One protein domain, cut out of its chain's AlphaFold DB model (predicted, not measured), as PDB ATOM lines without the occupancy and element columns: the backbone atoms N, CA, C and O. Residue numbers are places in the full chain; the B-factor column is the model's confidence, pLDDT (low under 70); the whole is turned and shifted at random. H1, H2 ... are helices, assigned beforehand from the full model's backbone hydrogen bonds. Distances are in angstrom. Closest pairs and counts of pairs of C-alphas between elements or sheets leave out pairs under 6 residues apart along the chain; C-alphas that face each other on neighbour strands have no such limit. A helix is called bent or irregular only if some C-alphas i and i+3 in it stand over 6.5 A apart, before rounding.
ATOM      1  N   LEU A 107     112.943  90.919 131.605       61.28
ATOM      2  CA  LEU A 107     112.493  89.539 131.531       61.28
ATOM      3  C   LEU A 107     113.365  88.813 130.496       61.28
ATOM      4  O   LEU A 107     113.535  89.348 129.393       61.28
ATOM      5  N   PRO A 108     113.925  87.637 130.820       64.31
ATOM      6  CA  PRO A 108     114.610  86.817 129.834       64.31
ATOM      7  C   PRO A 108     113.665  86.480 128.681       64.31
ATOM      8  O   PRO A 108     112.527  86.066 128.890       64.31
ATOM      9  N   SER A 109     114.143  86.634 127.452       73.25
ATOM     10  CA  SER A 109     113.361  86.309 126.256       73.25
ATOM     11  C   SER A 109     113.064  84.822 126.081       73.25
ATOM     12  O   SER A 109     112.235  84.488 125.246       73.25
ATOM     13  N   SER A 110     113.734  83.961 126.856       66.88
ATOM     14  CA  SER A 110     113.484  82.519 126.936       66.88
ATOM     15  C   SER A 110     112.166  82.159 127.610       66.88
ATOM     16  O   SER A 110     111.702  81.033 127.479       66.88
ATOM     17  N   GLU A 111     111.552  83.097 128.328       65.69
ATOM     18  CA  GLU A 111     110.271  82.869 128.984       65.69
ATOM     19  C   GLU A 111     109.112  83.022 127.986       65.69
ATOM     20  O   GLU A 111     109.047  83.996 127.233       65.69
ATOM     21  N   ASN A 112     108.137  82.110 128.017       67.62
ATOM     22  CA  ASN A 112     106.989  82.137 127.091       67.62
ATOM     23  C   ASN A 112     106.091  83.371 127.263       67.62
ATOM     24  O   ASN A 112     105.487  83.855 126.313       67.62
ATOM     25  N   ILE A 113     106.058  83.931 128.469       67.19
ATOM     26  CA  ILE A 113     105.330  85.166 128.800       67.19
ATOM     27  C   ILE A 113     106.013  86.437 128.260       67.19
ATOM     28  O   ILE A 113     105.534  87.549 128.481       67.19
ATOM     29  N   TYR A 114     107.172  86.306 127.608       75.06
ATOM     30  CA  TYR A 114     107.957  87.449 127.156       75.06
ATOM     31  C   TYR A 114     107.225  88.319 126.135       75.06
ATOM     32  O   TYR A 114     107.389  89.537 126.156       75.06
ATOM     33  N   ALA A 115     106.377  87.722 125.295       76.88
ATOM     34  CA  ALA A 115     105.569  88.463 124.334       76.88
ATOM     35  C   ALA A 115     104.593  89.426 125.031       76.88
ATOM     36  O   ALA A 115     104.554  90.615 124.711       76.88
ATOM     37  N   GLU A 116     103.873  88.935 126.044       74.88
ATOM     38  CA  GLU A 116     102.962  89.747 126.854       74.88
ATOM     39  C   GLU A 116     103.724  90.874 127.551       74.88
ATOM     40  O   GLU A 116     103.352  92.043 127.484       74.88
ATOM     41  N   TYR A 117     104.853  90.536 128.171       74.56
ATOM     42  CA  TYR A 117     105.725  91.499 128.827       74.56
ATOM     43  C   TYR A 117     106.244  92.597 127.877       74.56
ATOM     44  O   TYR A 117     106.289  93.777 128.239       74.56
ATOM     45  N   LEU A 118     106.638  92.232 126.656       80.75
ATOM     46  CA  LEU A 118     107.107  93.188 125.660       80.75
ATOM     47  C   LEU A 118     105.968  94.100 125.185       80.75
ATOM     48  O   LEU A 118     106.192  95.302 125.042       80.75
ATOM     49  N   ALA A 119     104.749  93.573 125.036       82.56
ATOM     50  CA  ALA A 119     103.564  94.372 124.728       82.56
ATOM     51  C   ALA A 119     103.317  95.445 125.800       82.56
ATOM     52  O   ALA A 119     103.146  96.620 125.472       82.56
ATOM     53  N   TRP A 120     103.421  95.089 127.086       72.19
ATOM     54  CA  TRP A 120     103.320  96.056 128.189       72.19
ATOM     55  C   TRP A 120     104.360  97.167 128.107       72.19
ATOM     56  O   TRP A 120     104.046  98.346 128.281       72.19
ATOM     57  N   LYS A 121     105.610  96.814 127.799       72.69
ATOM     58  CA  LYS A 121     106.661  97.816 127.607       72.69
ATOM     59  C   LYS A 121     106.371  98.746 126.439       72.69
ATOM     60  O   LYS A 121     106.654  99.937 126.544       72.69
ATOM     61  N   LEU A 122     105.831  98.217 125.347       80.50
ATOM     62  CA  LEU A 122     105.484  99.010 124.174       80.50
ATOM     63  C   LEU A 122     104.294  99.931 124.417       80.50
ATOM     64  O   LEU A 122     104.263 100.991 123.806       80.50
ATOM     65  N   LEU A 123     103.375  99.584 125.319       71.94
ATOM     66  CA  LEU A 123     102.300 100.475 125.770       71.94
ATOM     67  C   LEU A 123     102.828 101.639 126.618       71.94
ATOM     68  O   LEU A 123     102.381 102.770 126.475       71.94
ATOM     69  N   LEU A 124     103.805 101.379 127.489       67.62
ATOM     70  CA  LEU A 124     104.302 102.369 128.454       67.62
ATOM     71  C   LEU A 124     105.397 103.289 127.928       67.62
ATOM     72  O   LEU A 124     105.629 104.365 128.483       67.62
ATOM     73  N   ILE A 125     106.159 102.831 126.940       65.19
ATOM     74  CA  ILE A 125     107.301 103.586 126.452       65.19
ATOM     75  C   ILE A 125     106.838 104.803 125.647       65.19
ATOM     76  O   ILE A 125     105.822 104.769 124.955       65.19
ATOM     77  N   ASP A 126     107.620 105.875 125.720       63.44
ATOM     78  CA  ASP A 126     107.514 107.015 124.812       63.44
ATOM     79  C   ASP A 126     107.464 106.528 123.353       63.44
ATOM     80  O   ASP A 126     108.316 105.740 122.922       63.44
ATOM     81  N   VAL A 127     106.464 107.001 122.605       66.50
ATOM     82  CA  VAL A 127     106.172 106.576 121.230       66.50
ATOM     83  C   VAL A 127     107.388 106.741 120.313       66.50
ATOM     84  O   VAL A 127     107.652 105.888 119.465       66.50
ATOM     85  N   TYR A 128     108.214 107.768 120.531       71.44
ATOM     86  CA  TYR A 128     109.419 108.005 119.729       71.44
ATOM     87  C   TYR A 128     110.576 107.049 120.052       71.44
ATOM     88  O   TYR A 128     111.556 106.987 119.309       71.44
ATOM     89  N   LYS A 129     110.476 106.276 121.139       69.69
ATOM     90  CA  LYS A 129     111.492 105.305 121.579       69.69
ATOM     91  C   LYS A 129     111.118 103.855 121.276       69.69
ATOM     92  O   LYS A 129     111.947 102.973 121.494       69.69
ATOM     93  N   ILE A 130     109.918 103.605 120.746       76.50
ATOM     94  CA  ILE A 130     109.430 102.270 120.366       76.50
ATOM     95  C   ILE A 130     110.417 101.560 119.442       76.50
ATOM     96  O   ILE A 130     110.874 100.462 119.745       76.50
ATOM     97  N   GLU A 131     110.805 102.214 118.348       76.06
ATOM     98  CA  GLU A 131     111.691 101.621 117.341       76.06
ATOM     99  C   GLU A 131     113.071 101.279 117.928       76.06
ATOM    100  O   GLU A 131     113.657 100.246 117.611       76.06
ATOM    101  N   ALA A 132     113.587 102.128 118.822       68.81
ATOM    102  CA  ALA A 132     114.857 101.895 119.502       68.81
ATOM    103  C   ALA A 132     114.770 100.718 120.488       68.81
ATOM    104  O   ALA A 132     115.690  99.900 120.554       68.81
ATOM    105  N   LEU A 133     113.660 100.603 121.227       76.12
ATOM    106  CA  LEU A 133     113.414  99.477 122.125       76.12
ATOM    107  C   LEU A 133     113.316  98.163 121.346       76.12
ATOM    108  O   LEU A 133     113.969  97.198 121.733       76.12
ATOM    109  N   LEU A 134     112.547  98.127 120.258       81.75
ATOM    110  CA  LEU A 134     112.391  96.928 119.432       81.75
ATOM    111  C   LEU A 134     113.727  96.485 118.824       81.75
ATOM    112  O   LEU A 134     114.085  95.317 118.946       81.75
ATOM    113  N   SER A 135     114.522  97.418 118.286       77.62
ATOM    114  CA  SER A 135     115.878  97.126 117.796       77.62
ATOM    115  C   SER A 135     116.774  96.539 118.888       77.62
ATOM    116  O   SER A 135     117.495  95.571 118.653       77.62
ATOM    117  N   TYR A 136     116.718  97.098 120.100       72.81
ATOM    118  CA  TYR A 136     117.490  96.595 121.234       72.81
ATOM    119  C   TYR A 136     117.053  95.187 121.659       72.81
ATOM    120  O   TYR A 136     117.902  94.340 121.933       72.81
ATOM    121  N   GLN A 137     115.745  94.930 121.721       77.81
ATOM    122  CA  GLN A 137     115.210  93.624 122.113       77.81
ATOM    123  C   GLN A 137     115.483  92.557 121.050       77.81
ATOM    124  O   GLN A 137     115.905  91.466 121.413       77.81
ATOM    125  N   CYS A 138     115.365  92.896 119.764       77.88
ATOM    126  CA  CYS A 138     115.667  92.008 118.641       77.88
ATOM    127  C   CYS A 138     117.089  91.431 118.727       77.88
ATOM    128  O   CYS A 138     117.284  90.223 118.658       77.88
ATOM    129  N   VAL A 139     118.093  92.277 118.989       71.12
ATOM    130  CA  VAL A 139     119.499  91.839 119.115       71.12
ATOM    131  C   VAL A 139     119.729  90.917 120.319       71.12
ATOM    132  O   VAL A 139     120.671  90.126 120.320       71.12
ATOM    133  N   ARG A 140     118.905  91.028 121.365       66.75
ATOM    134  CA  ARG A 140     119.055  90.261 122.612       66.75
ATOM    135  C   ARG A 140     118.058  89.114 122.733       66.75
ATOM    136  O   ARG A 140     118.021  88.475 123.782       66.75
ATOM    137  N   TYR A 141     117.264  88.865 121.695       76.62
ATOM    138  CA  TYR A 141     116.245  87.834 121.711       76.62
ATOM    139  C   TYR A 141     116.882  86.446 121.600       76.62
ATOM    140  O   TYR A 141     117.638  86.150 120.679       76.62
ATOM    141  N   LEU A 142     116.593  85.596 122.582       70.81
ATOM    142  CA  LEU A 142     117.109  84.228 122.687       70.81
ATOM    143  C   LEU A 142     116.134  83.177 122.134       70.81
ATOM    144  O   LEU A 142     116.528  82.021 121.994       70.81
ATOM    145  N   GLY A 143     114.899  83.571 121.807       70.88
ATOM    146  CA  GLY A 143     113.819  82.655 121.440       70.88
ATOM    147  C   GLY A 143     113.104  82.042 122.645       70.88
ATOM    148  O   GLY A 143     113.681  81.953 123.726       70.88
ATOM    149  N   ASN A 144     111.859  81.621 122.445       72.50
ATOM    150  CA  ASN A 144     111.021  80.860 123.376       72.50
ATOM    151  C   ASN A 144     110.097  79.907 122.588       72.50
ATOM    152  O   ASN A 144     110.277  79.733 121.384       72.50
ATOM    153  N   ASP A 145     109.099  79.296 123.234       69.88
ATOM    154  CA  ASP A 145     108.194  78.350 122.558       69.88
ATOM    155  C   ASP A 145     107.274  79.018 121.517       69.88
ATOM    156  O   ASP A 145     106.649  78.329 120.711       69.88
ATOM    157  N   VAL A 146     107.163  80.351 121.538       68.06
ATOM    158  CA  VAL A 146     106.312  81.136 120.631       68.06
ATOM    159  C   VAL A 146     107.063  81.510 119.354       68.06
ATOM    160  O   VAL A 146     106.497  81.419 118.267       68.06
ATOM    161  N   ALA A 147     108.326  81.922 119.471       71.88
ATOM    162  CA  ALA A 147     109.187  82.243 118.338       71.88
ATOM    163  C   ALA A 147     110.646  81.919 118.665       71.88
ATOM    164  O   ALA A 147     111.125  82.197 119.764       71.88
ATOM    165  N   ASP A 148     111.383  81.355 117.709       72.94
ATOM    166  CA  ASP A 148     112.824  81.184 117.881       72.94
ATOM    167  C   ASP A 148     113.567  82.526 117.727       72.94
ATOM    168  O   ASP A 148     113.004  83.535 117.300       72.94
ATOM    169  N   LYS A 149     114.856  82.535 118.079       71.69
ATOM    170  CA  LYS A 149     115.706  83.737 118.071       71.69
ATOM    171  C   LYS A 149     115.720  84.500 116.735       71.69
ATOM    172  O   LYS A 149     115.985  85.699 116.741       71.69
ATOM    173  N   ASP A 150     115.486  83.810 115.619       72.50
ATOM    174  CA  ASP A 150     115.580  84.375 114.278       72.50
ATOM    175  C   ASP A 150     114.223  84.948 113.839       72.50
ATOM    176  O   ASP A 150     114.193  85.862 113.026       72.50
ATOM    177  N   HIS A 151     113.115  84.525 114.453       77.94
ATOM    178  CA  HIS A 151     111.754  84.961 114.119       77.94
ATOM    179  C   HIS A 151     111.187  86.030 115.075       77.94
ATOM    180  O   HIS A 151     109.995  86.062 115.398       77.94
ATOM    181  N   PHE A 152     112.044  86.930 115.569       78.25
ATOM    182  CA  PHE A 152     111.604  88.008 116.462       78.25
ATOM    183  C   PHE A 152     110.615  88.967 115.781       78.25
ATOM    184  O   PHE A 152     109.716  89.483 116.436       78.25
ATOM    185  N   ASN A 153     110.741  89.210 114.473       80.88
ATOM    186  CA  ASN A 153     109.841  90.122 113.764       80.88
ATOM    187  C   ASN A 153     108.413  89.569 113.694       80.88
ATOM    188  O   ASN A 153     107.455  90.308 113.914       80.88
ATOM    189  N   GLU A 154     108.283  88.269 113.446       78.69
ATOM    190  CA  GLU A 154     107.024  87.534 113.408       78.69
ATOM    191  C   GLU A 154     106.363  87.511 114.791       78.69
ATOM    192  O   GLU A 154     105.148  87.677 114.897       78.69
ATOM    193  N   LEU A 155     107.158  87.394 115.865       84.50
ATOM    194  CA  LEU A 155     106.666  87.561 117.236       84.50
ATOM    195  C   LEU A 155     106.041  88.948 117.441       84.50
ATOM    196  O   LEU A 155     104.977  89.063 118.055       84.50
ATOM    197  N   ILE A 156     106.697  90.001 116.937       85.81
ATOM    198  CA  ILE A 156     106.174  91.364 117.051       85.81
ATOM    199  C   ILE A 156     104.862  91.510 116.284       85.81
ATOM    200  O   ILE A 156     103.891  91.999 116.852       85.81
ATOM    201  N   GLU A 157     104.818  91.069 115.031       82.94
ATOM    202  CA  GLU A 157     103.667  91.240 114.140       82.94
ATOM    203  C   GLU A 157     102.434  90.448 114.576       82.94
ATOM    204  O   GLU A 157     101.333  90.988 114.599       82.94
ATOM    205  N   TYR A 158     102.603  89.173 114.932       78.81
ATOM    206  CA  TYR A 158     101.462  88.277 115.129       78.81
ATOM    207  C   TYR A 158     101.028  88.125 116.581       78.81
ATOM    208  O   TYR A 158      99.917  87.667 116.833       78.81
ATOM    209  N   VAL A 159     101.884  88.486 117.542       78.25
ATOM    210  CA  VAL A 159     101.590  88.277 118.966       78.25
ATOM    211  C   VAL A 159     101.608  89.592 119.726       78.25
ATOM    212  O   VAL A 159     100.621  89.953 120.368       78.25
ATOM    213  N   VAL A 160     102.722  90.321 119.668       80.75
ATOM    214  CA  VAL A 160     102.900  91.530 120.482       80.75
ATOM    215  C   VAL A 160     102.018  92.670 119.976       80.75
ATOM    216  O   VAL A 160     101.392  93.345 120.790       80.75
ATOM    217  N   TYR A 161     101.928  92.867 118.660       85.06
ATOM    218  CA  TYR A 161     101.097  93.905 118.050       85.06
ATOM    219  C   TYR A 161      99.624  93.743 118.439       85.06
ATOM    220  O   TYR A 161      99.033  94.687 118.947       85.06
ATOM    221  N   ASP A 162      99.072  92.536 118.304       77.00
ATOM    222  CA  ASP A 162      97.682  92.218 118.661       77.00
ATOM    223  C   ASP A 162      97.397  92.464 120.159       77.00
ATOM    224  O   ASP A 162      96.342  92.977 120.533       77.00
ATOM    225  N   HIS A 163      98.369  92.200 121.041       77.75
ATOM    226  CA  HIS A 163      98.245  92.566 122.457       77.75
ATOM    227  C   HIS A 163      98.217  94.085 122.665       77.75
ATOM    228  O   HIS A 163      97.398  94.575 123.442       77.75
ATOM    229  N   VAL A 164      99.097  94.832 121.995       78.25
ATOM    230  CA  VAL A 164      99.147  96.299 122.103       78.25
ATOM    231  C   VAL A 164      97.875  96.924 121.525       78.25
ATOM    232  O   VAL A 164      97.280  97.773 122.178       78.25
ATOM    233  N   GLU A 165      97.418  96.472 120.358       82.00
ATOM    234  CA  GLU A 165      96.221  96.967 119.670       82.00
ATOM    235  C   GLU A 165      94.961  96.828 120.529       82.00
ATOM    236  O   GLU A 165      94.189  97.775 120.645       82.00
ATOM    237  N   ARG A 166      94.792  95.696 121.226       73.81
ATOM    238  CA  ARG A 166      93.656  95.479 122.143       73.81
ATOM    239  C   ARG A 166      93.650  96.388 123.373       73.81
ATOM    240  O   ARG A 166      92.642  96.446 124.073       73.81
ATOM    241  N   MET A 167      94.777  97.016 123.696       69.88
ATOM    242  CA  MET A 167      94.975  97.774 124.937       69.88
ATOM    243  C   MET A 167      95.237  99.268 124.705       69.88
ATOM    244  O   MET A 167      95.163 100.050 125.651       69.88
ATOM    245  N   VAL A 168      95.530  99.653 123.465       66.88
ATOM    246  CA  VAL A 168      95.726 101.029 123.003       66.88
ATOM    247  C   VAL A 168      94.383 101.765 122.927       66.88
ATOM    248  O   VAL A 168      93.376 101.208 122.496       66.88
ATOM    249  N   SER A 169      94.355 103.033 123.348       60.00
ATOM    250  CA  SER A 169      93.178 103.894 123.189       60.00
ATOM    251  C   SER A 169      93.034 104.366 121.737       60.00
ATOM    252  O   SER A 169      94.011 104.430 120.993       60.00
ATOM    253  N   ALA A 170      91.818 104.746 121.329       51.91
ATOM    254  CA  ALA A 170      91.496 105.100 119.940       51.91
ATOM    255  C   ALA A 170      92.392 106.198 119.321       51.91
ATOM    256  O   ALA A 170      92.505 106.263 118.107       51.91
ATOM    257  N   ASN A 171      93.078 107.020 120.123       51.03
ATOM    258  CA  ASN A 171      93.918 108.119 119.632       51.03
ATOM    259  C   ASN A 171      95.426 107.789 119.576       51.03
ATOM    260  O   ASN A 171      96.217 108.619 119.133       51.03
ATOM    261  N   GLU A 172      95.857 106.585 119.972       62.66
ATOM    262  CA  GLU A 172      97.277 106.183 119.946       62.66
ATOM    263  C   GLU A 172      97.677 105.395 118.678       62.66
ATOM    264  O   GLU A 172      98.624 104.606 118.687       62.66
ATOM    265  N   HIS A 173      97.024 105.645 117.538       69.88
ATOM    266  CA  HIS A 173      97.373 105.012 116.255       69.88
ATOM    267  C   HIS A 173      98.857 105.165 115.875       69.88
ATOM    268  O   HIS A 173      99.437 104.260 115.281       69.88
ATOM    269  N   VAL A 174      99.503 106.260 116.296       73.44
ATOM    270  CA  VAL A 174     100.939 106.501 116.076       73.44
ATOM    271  C   VAL A 174     101.808 105.416 116.731       73.44
ATOM    272  O   VAL A 174     102.844 105.045 116.185       73.44
ATOM    273  N   ARG A 175     101.400 104.861 117.882       82.62
ATOM    274  CA  ARG A 175     102.119 103.770 118.563       82.62
ATOM    275  C   ARG A 175     102.123 102.508 117.706       82.62
ATOM    276  O   ARG A 175     103.183 101.930 117.473       82.62
ATOM    277  N   LEU A 176     100.947 102.122 117.217       82.06
ATOM    278  CA  LEU A 176     100.764 100.961 116.344       82.06
ATOM    279  C   LEU A 176     101.524 101.141 115.025       82.06
ATOM    280  O   LEU A 176     102.256 100.247 114.603       82.06
ATOM    281  N   GLU A 177     101.455 102.338 114.441       81.56
ATOM    282  CA  GLU A 177     102.198 102.694 113.232       81.56
ATOM    283  C   GLU A 177     103.716 102.566 113.439       81.56
ATOM    284  O   GLU A 177     104.416 101.995 112.607       81.56
ATOM    285  N   LYS A 178     104.255 103.037 114.573       80.81
ATOM    286  CA  LYS A 178     105.688 102.916 114.894       80.81
ATOM    287  C   LYS A 178     106.146 101.471 115.046       80.81
ATOM    288  O   LYS A 178     107.262 101.149 114.634       80.81
ATOM    289  N   ILE A 179     105.304 100.606 115.611       85.25
ATOM    290  CA  ILE A 179     105.588  99.171 115.715       85.25
ATOM    291  C   ILE A 179     105.656  98.560 114.312       85.25
ATOM    292  O   ILE A 179     106.671  97.954 113.968       85.25
ATOM    293  N   MET A 180     104.642  98.784 113.471       85.62
ATOM    294  CA  MET A 180     104.598  98.195 112.127       85.62
ATOM    295  C   MET A 180     105.660  98.765 111.186       85.62
ATOM    296  O   MET A 180     106.331  98.000 110.503       85.62
ATOM    297  N   ASN A 181     105.939 100.069 111.236       84.50
ATOM    298  CA  ASN A 181     107.055 100.679 110.508       84.50
ATOM    299  C   ASN A 181     108.403 100.046 110.900       84.50
ATOM    300  O   ASN A 181     109.307  99.891 110.071       84.50
ATOM    301  N   TRP A 182     108.584  99.689 112.177       87.50
ATOM    302  CA  TRP A 182     109.763  98.942 112.606       87.50
ATOM    303  C   TRP A 182     109.764  97.521 112.040       87.50
ATOM    304  O   TRP A 182     110.789  97.128 111.483       87.50
ATOM    305  N   VAL A 183     108.646  96.794 112.114       85.25
ATOM    306  CA  VAL A 183     108.517  95.438 111.550       85.25
ATOM    307  C   VAL A 183     108.823  95.441 110.057       85.25
ATOM    308  O   VAL A 183     109.660  94.665 109.621       85.25
ATOM    309  N   GLU A 184     108.237  96.342 109.272       82.19
ATOM    310  CA  GLU A 184     108.443  96.415 107.821       82.19
ATOM    311  C   GLU A 184     109.896  96.733 107.450       82.19
ATOM    312  O   GLU A 184     110.488  96.073 106.592       82.19
ATOM    313  N   ARG A 185     110.528  97.692 108.137       78.38
ATOM    314  CA  ARG A 185     111.951  98.000 107.903       78.38
ATOM    315  C   ARG A 185     112.858  96.846 108.311       78.38
ATOM    316  O   ARG A 185     113.831  96.566 107.617       78.38
ATOM    317  N   ASN A 186     112.554  96.159 109.409       72.44
ATOM    318  CA  ASN A 186     113.357  95.026 109.862       72.44
ATOM    319  C   ASN A 186     113.028  93.734 109.111       72.44
ATOM    320  O   ASN A 186     113.862  92.837 109.065       72.44
ATOM    321  N   ARG A 187     111.873  93.665 108.442       68.06
ATOM    322  CA  ARG A 187     111.555  92.674 107.413       68.06
ATOM    323  C   ARG A 187     112.439  92.899 106.192       68.06
ATOM    324  O   ARG A 187     112.979  91.933 105.672       68.06
ATOM    325  N   GLN A 188     112.688  94.153 105.806       49.28
ATOM    326  CA  GLN A 188     113.657  94.485 104.757       49.28
ATOM    327  C   GLN A 188     115.091  94.084 105.152       49.28
ATOM    328  O   GLN A 188     115.798  93.495 104.343       49.28
ATOM    329  N   PHE A 189     115.480  94.270 106.420       40.91
ATOM    330  CA  PHE A 189     116.755  93.756 106.944       40.91
ATOM    331  C   PHE A 189     116.800  92.231 107.102       40.91
ATOM    332  O   PHE A 189     117.892  91.683 107.106       40.91
ATOM    333  N   MET A 190     115.665  91.542 107.246       39.97
ATOM    334  CA  MET A 190     115.566  90.073 107.267       39.97
ATOM    335  C   MET A 190     115.530  89.475 105.868       39.97
ATOM    336  O   MET A 190     115.999  88.363 105.688       39.97
ATOM    337  N   ILE A 191     115.066  90.219 104.866       39.19
ATOM    338  CA  ILE A 191     115.339  89.912 103.464       39.19
ATOM    339  C   ILE A 191     116.854  90.046 103.256       39.19
ATOM    340  O   ILE A 191     117.491  89.066 102.892       39.19
ATOM    341  N   ASP A 192     117.470  91.159 103.658       33.28
ATOM    342  CA  ASP A 192     118.925  91.346 103.533       33.28
ATOM    343  C   ASP A 192     119.763  90.412 104.447       33.28
ATOM    344  O   ASP A 192     120.909  90.112 104.117       33.28
ATOM    345  N   LYS A 193     119.218  89.888 105.562       33.31
ATOM    346  CA  LYS A 193     119.843  88.876 106.453       33.31
ATOM    347  C   LYS A 193     119.578  87.434 106.048       33.31
ATOM    348  O   LYS A 193     120.472  86.610 106.201       33.31
ATOM    349  N   ALA A 194     118.426  87.125 105.464       35.41
ATOM    350  CA  ALA A 194     118.208  85.861 104.769       35.41
ATOM    351  C   ALA A 194     119.105  85.766 103.519       35.41
ATOM    352  O   ALA A 194     119.511  84.666 103.152       35.41
ATOM    353  N   TYR A 195     119.493  86.913 102.937       36.44
ATOM    354  CA  TYR A 195     120.557  87.038 101.930       36.44
ATOM    355  C   TYR A 195     121.976  87.235 102.512       36.44
ATOM    356  O   TYR A 195     122.943  87.125 101.766       36.44
ATOM    357  N   SER A 196     122.144  87.445 103.826       31.23
ATOM    358  CA  SER A 196     123.454  87.529 104.500       31.23
ATOM    359  C   SER A 196     123.573  86.547 105.668       31.23
ATOM    360  O   SER A 196     123.901  86.893 106.803       31.23
TER     361      SER A 196
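This is residues 107 to 196 of the 354 residues of an uncharacterized protein of Bacteroidetes bacterium (UniProt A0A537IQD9). Four helices form a small two-layered cluster: H1 and H2 run side by side in one layer, and the hairpin of H3 and H4 makes the other. H1 crosses H3, while H2 packs on the first part of H4, the longest helix. The printed part has 90 residues with four named helices, H1 to H4 in chain order, and no named strand; its class is all helix. It is compact, with a radius of gyration of the C-alphas of 12.5 A and spans of 39 by 27 by 19 A.

H1, residues 114 to 124, begins at C-alpha 114 (107.957, 87.449, 127.156) and is 15.4 A long. H2, residues 127 to 140, spans 20.8 A and is irregular: C-alphas 128 and 131 are 7.2 A apart. H3, residues 152 to 165, spans 18.1 A; it is neither bent nor irregular, but only just, with C-alphas 157 and 160 6.4 A apart. H4, residues 173 to 194, spans 30.5 A and ends at C-alpha 194 (118.208, 85.861, 104.769).

H1 and H2 are close but not clearly touching, the closest C-alphas, of Leu 122 and Ile 130, being 6.4 A apart. H1 touches H3 at a steep tilt of 54 degrees, closest at the C-alphas of Ala 119 and Val 160, 5.2 A. H2 touches H4 through residues 174 to 182 of H4 alone, closest at the C-alphas of Val 127 and Arg 175, 5.6 A; the shallow tilt of 32 degrees is only just short of steep. H3 and H4 touch as a helical hairpin, opposite ways at a shallow tilt of 10 degrees, with the C-alphas of Asn 153 and Val 183 closest at 5.9 A. Each O i to N i+4 pair is within hydrogen-bond range in H1 and H4, against 7 of 10 in H2 and 8 of 10 in H3.

The two C-alphas farthest apart, of Ala 170 and Ser 196, are 39.6 A apart. The printed part has no cut, and the link from H2 to H3 is long, with 11 residues. The mean pLDDT of the printed part is 70.6; 32 residues are under 70, among them residues 167 to 173 and 187 to 196.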